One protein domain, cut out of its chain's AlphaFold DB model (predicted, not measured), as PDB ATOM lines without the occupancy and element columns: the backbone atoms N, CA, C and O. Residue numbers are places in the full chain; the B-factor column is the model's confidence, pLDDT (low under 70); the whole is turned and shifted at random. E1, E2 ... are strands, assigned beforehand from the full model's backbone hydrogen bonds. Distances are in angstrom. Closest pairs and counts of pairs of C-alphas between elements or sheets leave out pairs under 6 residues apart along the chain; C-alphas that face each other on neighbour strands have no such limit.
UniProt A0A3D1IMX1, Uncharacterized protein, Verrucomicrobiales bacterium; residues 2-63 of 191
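AT A GLANCE: This is residues 2 to 63 of the 191 residues of an uncharacterized protein of Verrucomicrobiales bacterium (UniProt A0A3D1IMX1). The domain has little regular structure: a small sheet of three strands, from which a long loop without named elements swings out and returns, residues 39 to 47 sticking out. The strands E1, E2 and E3 form an antiparallel meander, each the antiparallel neighbour of the one before. The printed part has 62 residues, 16 of them in named elements, and no named helix; the class is all strand. It is loose, with a radius of gyration of the C-alphas of 13.7 A, and spans 36 by 26 by 19 A.

HOW THE PARTS SIT: E1, residues 2 to 4, and E2, residues 9 to 14, form an antiparallel hairpin at 171 degrees, with N 2 and O 11 2.8 A apart, within hydrogen-bond range. E2 and E3, residues 17 to 23, form another at 160 degrees, with N 12 and O 20 at 2.9 A. E1 and E3 are edge strands.

IN THESE COORDINATES: E1 begins at C-alpha 2 (164.856, 124.504, 112.494). E2 measures 16.6 A and E3 17.9 A, ending at C-alpha 23 (157.602, 122.261, 103.308).

THE WHOLE: The farthest C-alphas, of Gly 27 and Ala 45, are 37.8 A apart. The printed part has no cut. Both links are tight. Residues 15, 17, 26, 57 to 58 and 60 to 63 have pLDDT under 70.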
ATOM      1  N   LEU A   2     165.105 123.104 112.813       87.25
ATOM      2  CA  LEU A   2     164.856 124.504 112.494       87.25
ATOM      3  C   LEU A   2     163.427 124.613 111.961       87.25
ATOM      4  O   LEU A   2     162.990 123.739 111.207       87.25
ATOM      5  N   VAL A   3     162.690 125.632 112.396       87.06
ATOM      6  CA  VAL A   3     161.289 125.835 112.014       87.06
ATOM      7  C   VAL A   3     161.097 127.289 111.617       87.06
ATOM      8  O   VAL A   3     161.205 128.174 112.460       87.06
ATOM      9  N   ASP A   4     160.760 127.511 110.351       87.12
ATOM     10  CA  ASP A   4     160.305 128.798 109.827       87.12
ATOM     11  C   ASP A   4     158.802 128.681 109.556       87.12
ATOM     12  O   ASP A   4     158.374 128.053 108.584       87.12
ATOM     13  N   LYS A   5     157.986 129.235 110.460       85.31
ATOM     14  CA  LYS A   5     156.523 129.213 110.313       85.31
ATOM     15  C   LYS A   5     156.067 130.069 109.113       85.31
ATOM     16  O   LYS A   5     155.271 129.545 108.331       85.31
ATOM     17  N   PRO A   6     156.543 131.322 108.923       84.38
ATOM     18  CA  PRO A   6     156.252 132.117 107.722       84.38
ATOM     19  C   PRO A   6     156.579 131.419 106.396       84.38
ATOM     20  O   PRO A   6     155.716 131.335 105.522       84.38
ATOM     21  N   ALA A   7     157.787 130.866 106.257       85.25
ATOM     22  CA  ALA A   7     158.218 130.145 105.057       85.25
ATOM     23  C   ALA A   7     157.737 128.687 105.023       85.25
ATOM     24  O   ALA A   7     158.124 127.924 104.135       85.25
ATOM     25  N   LYS A   8     156.915 128.277 105.999       87.44
ATOM     26  CA  LYS A   8     156.322 126.938 106.121       87.44
ATOM     27  C   LYS A   8     157.353 125.814 106.028       87.44
ATOM     28  O   LYS A   8     157.078 124.747 105.489       87.44
ATOM     29  N   THR A   9     158.550 126.053 106.545       86.75
ATOM     30  CA  THR A   9     159.691 125.157 106.396       86.75
ATOM     31  C   THR A   9     160.031 124.509 107.729       86.75
ATOM     32  O   THR A   9     160.170 125.178 108.753       86.75
ATOM     33  N   LEU A  10     160.235 123.194 107.702       88.69
ATOM     34  CA  LEU A  10     160.875 122.448 108.777       88.69
ATOM     35  C   LEU A  10     162.162 121.830 108.242       88.69
ATOM     36  O   LEU A  10     162.149 121.164 107.211       88.69
ATOM     37  N   ALA A  11     163.266 121.996 108.959       88.50
ATOM     38  CA  ALA A  11     164.532 121.361 108.625       88.50
ATOM     39  C   ALA A  11     165.068 120.554 109.809       88.50
ATOM     40  O   ALA A  11     165.099 121.012 110.956       88.50
ATOM     41  N   LEU A  12     165.512 119.329 109.534       86.88
ATOM     42  CA  LEU A  12     166.190 118.489 110.511       86.88
ATOM     43  C   LEU A  12     167.681 118.485 110.218       86.88
ATOM     44  O   LEU A  12     168.112 118.095 109.135       86.88
ATOM     45  N   LEU A  13     168.452 118.879 111.224       80.56
ATOM     46  CA  LEU A  13     169.897 118.754 111.229       80.56
ATOM     47  C   LEU A  13     170.274 117.629 112.190       80.56
ATOM     48  O   LEU A  13     169.692 117.525 113.273       80.56
ATOM     49  N   ILE A  14     171.248 116.814 111.800       76.81
ATOM     50  CA  ILE A  14     171.921 115.858 112.682       76.81
ATOM     51  C   ILE A  14     173.411 116.157 112.579       76.81
ATOM     52  O   ILE A  14     173.964 116.107 111.483       76.81
ATOM     53  N   ASN A  15     174.047 116.470 113.713       68.88
ATOM     54  CA  ASN A  15     175.451 116.893 113.773       68.88
ATOM     55  C   ASN A  15     175.730 118.057 112.803       68.88
ATOM     56  O   ASN A  15     176.576 117.940 111.920       68.88
ATOM     57  N   ASP A  16     174.926 119.121 112.894       70.44
ATOM     58  CA  ASP A  16     174.939 120.313 112.025       70.44
ATOM     59  C   ASP A  16     174.708 120.077 110.528       70.44
ATOM     60  O   ASP A  16     174.602 121.024 109.752       70.44
ATOM     61  N   ARG A  17     174.569 118.824 110.096       68.56
ATOM     62  CA  ARG A  17     174.297 118.488 108.706       68.56
ATOM     63  C   ARG A  17     172.803 118.481 108.463       68.56
ATOM     64  O   ARG A  17     172.076 117.750 109.136       68.56
ATOM     65  N   LEU A  18     172.353 119.231 107.459       80.75
ATOM     66  CA  LEU A  18     170.980 119.152 106.971       80.75
ATOM     67  C   LEU A  18     170.701 117.724 106.476       80.75
ATOM     68  O   LEU A  18     171.270 117.271 105.485       80.75
ATOM     69  N   VAL A  19     169.848 117.005 107.202       85.62
ATOM     70  CA  VAL A  19     169.429 115.639 106.860       85.62
ATOM     71  C   VAL A  19     168.197 115.671 105.981       85.62
ATOM     72  O   VAL A  19     168.081 114.875 105.053       85.62
ATOM     73  N   ASN A  20     167.262 116.569 106.281       87.19
ATOM     74  CA  ASN A  20     166.061 116.719 105.479       87.19
ATOM     75  C   ASN A  20     165.422 118.096 105.676       87.19
ATOM     76  O   ASN A  20     165.611 118.742 106.711       87.19
ATOM     77  N   LYS A  21     164.636 118.503 104.682       89.75
ATOM     78  CA  LYS A  21     163.826 119.714 104.669       89.75
ATOM     79  C   LYS A  21     162.433 119.352 104.164       89.75
ATOM     80  O   LYS A  21     162.291 118.751 103.104       89.75
ATOM     81  N   TRP A  22     161.416 119.755 104.911       89.38
ATOM     82  CA  TRP A  22     160.015 119.605 104.545       89.38
ATOM     83  C   TRP A  22     159.370 120.977 104.424       89.38
ATOM     84  O   TRP A  22     159.641 121.870 105.227       89.38
ATOM     85  N   GLU A  23     158.496 121.117 103.436       87.69
ATOM     86  CA  GLU A  23     157.602 122.261 103.308       87.69
ATOM     87  C   GLU A  23     156.184 121.826 103.687       87.69
ATOM     88  O   GLU A  23     155.681 120.807 103.200       87.69
ATOM     89  N   ASP A  24     155.530 122.591 104.558       84.81
ATOM     90  CA  ASP A  24     154.114 122.418 104.855       84.81
ATOM     91  C   ASP A  24     153.280 123.003 103.704       84.81
ATOM     92  O   ASP A  24     152.934 124.186 103.659       84.81
ATOM     93  N   GLY A  25     153.028 122.156 102.704       72.81
ATOM     94  CA  GLY A  25     152.434 122.547 101.425       72.81
ATOM     95  C   GLY A  25     150.917 122.763 101.430       72.81
ATOM     96  O   GLY A  25     150.355 123.059 100.377       72.81
ATOM     97  N   ARG A  26     150.210 122.605 102.559       68.31
ATOM     98  CA  ARG A  26     148.742 122.748 102.606       68.31
ATOM     99  C   ARG A  26     148.316 123.976 103.407       68.31
ATOM    100  O   ARG A  26     148.146 123.910 104.616       68.31
ATOM    101  N   GLY A  27     148.031 125.073 102.706       71.44
ATOM    102  CA  GLY A  27     147.443 126.273 103.308       71.44
ATOM    103  C   GLY A  27     148.395 127.002 104.263       71.44
ATOM    104  O   GLY A  27     149.573 127.183 103.953       71.44
ATOM    105  N   ALA A  28     147.866 127.476 105.394       70.81
ATOM    106  CA  ALA A  28     148.667 128.064 106.466       70.81
ATOM    107  C   ALA A  28     149.384 126.963 107.262       70.81
ATOM    108  O   ALA A  28     148.817 125.887 107.439       70.81
ATOM    109  N   PHE A  29     150.582 127.261 107.782       77.12
ATOM    110  CA  PHE A  29     151.368 126.335 108.606       77.12
ATOM    111  C   PHE A  29     150.490 125.665 109.672       77.12
ATOM    112  O   PHE A  29     149.916 126.337 110.535       77.12
ATOM    113  N   ALA A  30     150.368 124.339 109.614       73.06
ATOM    114  CA  ALA A  30     149.398 123.594 110.411       73.06
ATOM    115  C   ALA A  30     149.726 123.621 111.916       73.06
ATOM    116  O   ALA A  30     148.842 123.456 112.765       73.06
ATOM    117  N   GLY A  31     150.994 123.854 112.269       72.31
ATOM    118  CA  GLY A  31     151.471 123.905 113.647       72.31
ATOM    119  C   GLY A  31     151.040 125.173 114.389       72.31
ATOM    120  O   GLY A  31     151.732 126.188 114.365       72.31
ATOM    121  N   LYS A  32     149.930 125.088 115.130       74.81
ATOM    122  CA  LYS A  32     149.442 126.160 116.025       74.81
ATOM    123  C   LYS A  32     150.067 126.139 117.428       74.81
ATOM    124  O   LYS A  32     149.837 127.050 118.215       74.81
ATOM    125  N   GLY A  33     150.807 125.083 117.758       76.00
ATOM    126  CA  GLY A  33     151.405 124.888 119.079       76.00
ATOM    127  C   GLY A  33     152.732 125.627 119.279       76.00
ATOM    128  O   GLY A  33     153.422 125.991 118.323       76.00
ATOM    129  N   ASN A  34     153.103 125.777 120.554       76.25
ATOM    130  CA  ASN A  34     154.380 126.344 121.010       76.25
ATOM    131  C   ASN A  34     155.269 125.298 121.714       76.25
ATOM    132  O   ASN A  34     156.230 125.653 122.387       76.25
ATOM    133  N   GLY A  35     154.921 124.014 121.605       78.44
ATOM    134  CA  GLY A  35     155.621 122.914 122.266       78.44
ATOM    135  C   GLY A  35     156.308 121.980 121.277       78.44
ATOM    136  O   GLY A  35     155.890 121.858 120.126       78.44
ATOM    137  N   VAL A  36     157.338 121.287 121.757       82.00
ATOM    138  CA  VAL A  36     158.009 120.194 121.045       82.00
ATOM    139  C   VAL A  36     157.629 118.883 121.727       82.00
ATOM    140  O   VAL A  36     157.770 118.757 122.941       82.00
ATOM    141  N   LEU A  37     157.149 117.909 120.954       84.56
ATOM    142  CA  LEU A  37     156.787 116.580 121.445       84.56
ATOM    143  C   LEU A  37     157.767 115.537 120.902       84.56
ATOM    144  O   LEU A  37     157.999 115.466 119.697       84.56
ATOM    145  N   PHE A  38     158.283 114.687 121.788       83.69
ATOM    146  CA  PHE A  38     159.062 113.509 121.424       83.69
ATOM    147  C   PHE A  38     158.228 112.258 121.693       83.69
ATOM    148  O   PHE A  38     157.828 112.010 122.827       83.69
ATOM    149  N   THR A  39     157.980 111.453 120.661       84.88
ATOM    150  CA  THR A  39     157.265 110.175 120.786       84.88
ATOM    151  C   THR A  39     158.142 109.035 120.288       84.88
ATOM    152  O   THR A  39     158.606 109.080 119.147       84.88
ATOM    153  N   SER A  40     158.332 107.995 121.100       82.56
ATOM    154  CA  SER A  40     158.902 106.726 120.634       82.56
ATOM    155  C   SER A  40     157.785 105.764 120.241       82.56
ATOM    156  O   SER A  40     156.755 105.708 120.906       82.56
ATOM    157  N   ARG A  41     157.994 104.990 119.170       87.25
ATOM    158  CA  ARG A  41     157.112 103.875 118.772       87.25
ATOM    159  C   ARG A  41     157.692 102.499 119.120       87.25
ATOM    160  O   ARG A  41     157.207 101.497 118.610       87.25
ATOM    161  N   ASN A  42     158.739 102.446 119.942       83.25
ATOM    162  CA  ASN A  42     159.323 101.198 120.428       83.25
ATOM    163  C   ASN A  42     159.191 101.072 121.951       83.25
ATOM    164  O   ASN A  42     159.009 102.059 122.662       83.25
ATOM    165  N   ASN A  43     159.308  99.835 122.432       83.62
ATOM    166  CA  ASN A  43     159.143  99.478 123.843       83.62
ATOM    167  C   ASN A  43     160.486  99.519 124.597       83.62
ATOM    168  O   ASN A  43     160.598  99.010 125.710       83.62
ATOM    169  N   SER A  44     161.532 100.053 123.965       86.56
ATOM    170  CA  SER A  44     162.877 100.112 124.523       86.56
ATOM    171  C   SER A  44     163.029 101.361 125.383       86.56
ATOM    172  O   SER A  44     162.605 102.449 124.996       86.56
ATOM    173  N   ALA A  45     163.689 101.221 126.533       81.88
ATOM    174  CA  ALA A  45     164.068 102.371 127.341       81.88
ATOM    175  C   ALA A  45     164.979 103.300 126.522       81.88
ATOM    176  O   ALA A  45     166.014 102.879 126.004       81.88
ATOM    177  N   MET A  46     164.595 104.571 126.406       83.88
ATOM    178  CA  MET A  46     165.357 105.585 125.686       83.88
ATOM    179  C   MET A  46     165.472 106.846 126.535       83.88
ATOM    180  O   MET A  46     164.508 107.277 127.163       83.88
ATOM    181  N   ARG A  47     166.655 107.466 126.519       83.12
ATOM    182  CA  ARG A  47     166.898 108.763 127.150       83.12
ATOM    183  C   ARG A  47     167.215 109.804 126.087       83.12
ATOM    184  O   ARG A  47     168.261 109.733 125.447       83.12
ATOM    185  N   ILE A  48     166.351 110.804 125.967       78.00
ATOM    186  CA  ILE A  48     166.631 112.039 125.229       78.00
ATOM    187  C   ILE A  48     167.150 113.056 126.248       78.00
ATOM    188  O   ILE A  48     166.597 113.192 127.336       78.00
ATOM    189  N   SER A  49     168.256 113.730 125.949       77.69
ATOM    190  CA  SER A  49     168.874 114.705 126.859       77.69
ATOM    191  C   SER A  49     169.616 115.774 126.062       77.69
ATOM    192  O   SER A  49     169.883 115.560 124.882       77.69
ATOM    193  N   ARG A  50     169.966 116.895 126.711       70.62
ATOM    194  CA  ARG A  50     170.642 118.052 126.086       70.62
ATOM    195  C   ARG A  50     169.815 118.691 124.959       70.62
ATOM    196  O   ARG A  50     170.328 118.999 123.889       70.62
ATOM    197  N   ILE A  51     168.516 118.860 125.205       77.81
ATOM    198  CA  ILE A  51     167.610 119.576 124.299       77.81
ATOM    199  C   ILE A  51     167.878 121.075 124.451       77.81
ATOM    200  O   ILE A  51     167.841 121.584 125.569       77.81
ATOM    201  N   ARG A  52     168.109 121.769 123.333       74.12
ATOM    202  CA  ARG A  52     168.275 123.226 123.278       74.12
ATOM    203  C   ARG A  52     167.231 123.827 122.346       74.12
ATOM    204  O   ARG A  52     167.004 123.305 121.255       74.12
ATOM    205  N   ILE A  53     166.591 124.901 122.797       79.31
ATOM    206  CA  ILE A  53     165.651 125.703 122.011       79.31
ATOM    207  C   ILE A  53     166.262 127.095 121.919       79.31
ATOM    208  O   ILE A  53     166.558 127.702 122.944       79.31
ATOM    209  N   ARG A  54     166.503 127.559 120.697       73.69
ATOM    210  CA  ARG A  54     167.120 128.853 120.410       73.69
ATOM    211  C   ARG A  54     166.389 129.505 119.249       73.69
ATOM    212  O   ARG A  54     165.760 128.811 118.447       73.69
ATOM    213  N   GLU A  55     166.485 130.823 119.181       74.38
ATOM    214  CA  GLU A  55     166.110 131.555 117.980       74.38
ATOM    215  C   GLU A  55     167.046 131.177 116.828       74.38
ATOM    216  O   GLU A  55     168.192 130.770 117.032       74.38
ATOM    217  N   TRP A  56     166.515 131.261 115.617       76.31
ATOM    218  CA  TRP A  56     167.218 130.939 114.387       76.31
ATOM    219  C   TRP A  56     167.034 132.101 113.419       76.31
ATOM    220  O   TRP A  56     165.926 132.614 113.271       76.31
ATOM    221  N   ASP A  57     168.124 132.503 112.775       69.94
ATOM    222  CA  ASP A  57     168.217 133.636 111.851       69.94
ATOM    223  C   ASP A  57     167.537 133.392 110.489       69.94
ATOM    224  O   ASP A  57     167.448 134.302 109.671       69.94
ATOM    225  N   GLY A  58     167.049 132.173 110.237       69.00
ATOM    226  CA  GLY A  58     166.415 131.782 108.974       69.00
ATOM    227  C   GLY A  58     167.396 131.238 107.930       69.00
ATOM    228  O   GLY A  58     166.966 130.734 106.887       69.00
ATOM    229  N   THR A  59     168.701 131.245 108.210       73.19
ATOM    230  CA  THR A  59     169.720 130.721 107.297       73.19
ATOM    231  C   THR A  59     169.861 129.217 107.492       73.19
ATOM    232  O   THR A  59     170.274 128.734 108.548       73.19
ATOM    233  N   LEU A  60     169.500 128.425 106.481       69.00
ATOM    234  CA  LEU A  60     169.809 126.996 106.509       69.00
ATOM    235  C   LEU A  60     171.306 126.821 106.248       69.00
ATOM    236  O   LEU A  60     171.818 127.455 105.324       69.00
ATOM    237  N   PRO A  61     172.014 125.944 106.984       65.94
ATOM    238  CA  PRO A  61     173.363 125.589 106.585       65.94
ATOM    239  C   PRO A  61     173.285 125.009 105.177       65.94
ATOM    240  O   PRO A  61     172.545 124.048 104.932       65.94
ATOM    241  N   ASN A  62     174.017 125.620 104.248       56.00
ATOM    242  CA  ASN A  62     174.160 125.072 102.911       56.00
ATOM    243  C   ASN A  62     174.660 123.633 103.075       56.00
ATOM    244  O   ASN A  62     175.582 123.371 103.844       56.00
ATOM    245  N   GLY A  63     174.003 122.683 102.406       46.75
ATOM    246  CA  GLY A  63     174.314 121.252 102.507       46.75
ATOM    247  C   GLY A  63     175.737 120.882 102.070       46.75
ATOM    248  O   GLY A  63     176.119 119.713 102.157       46.75
TER     249      GLY A  63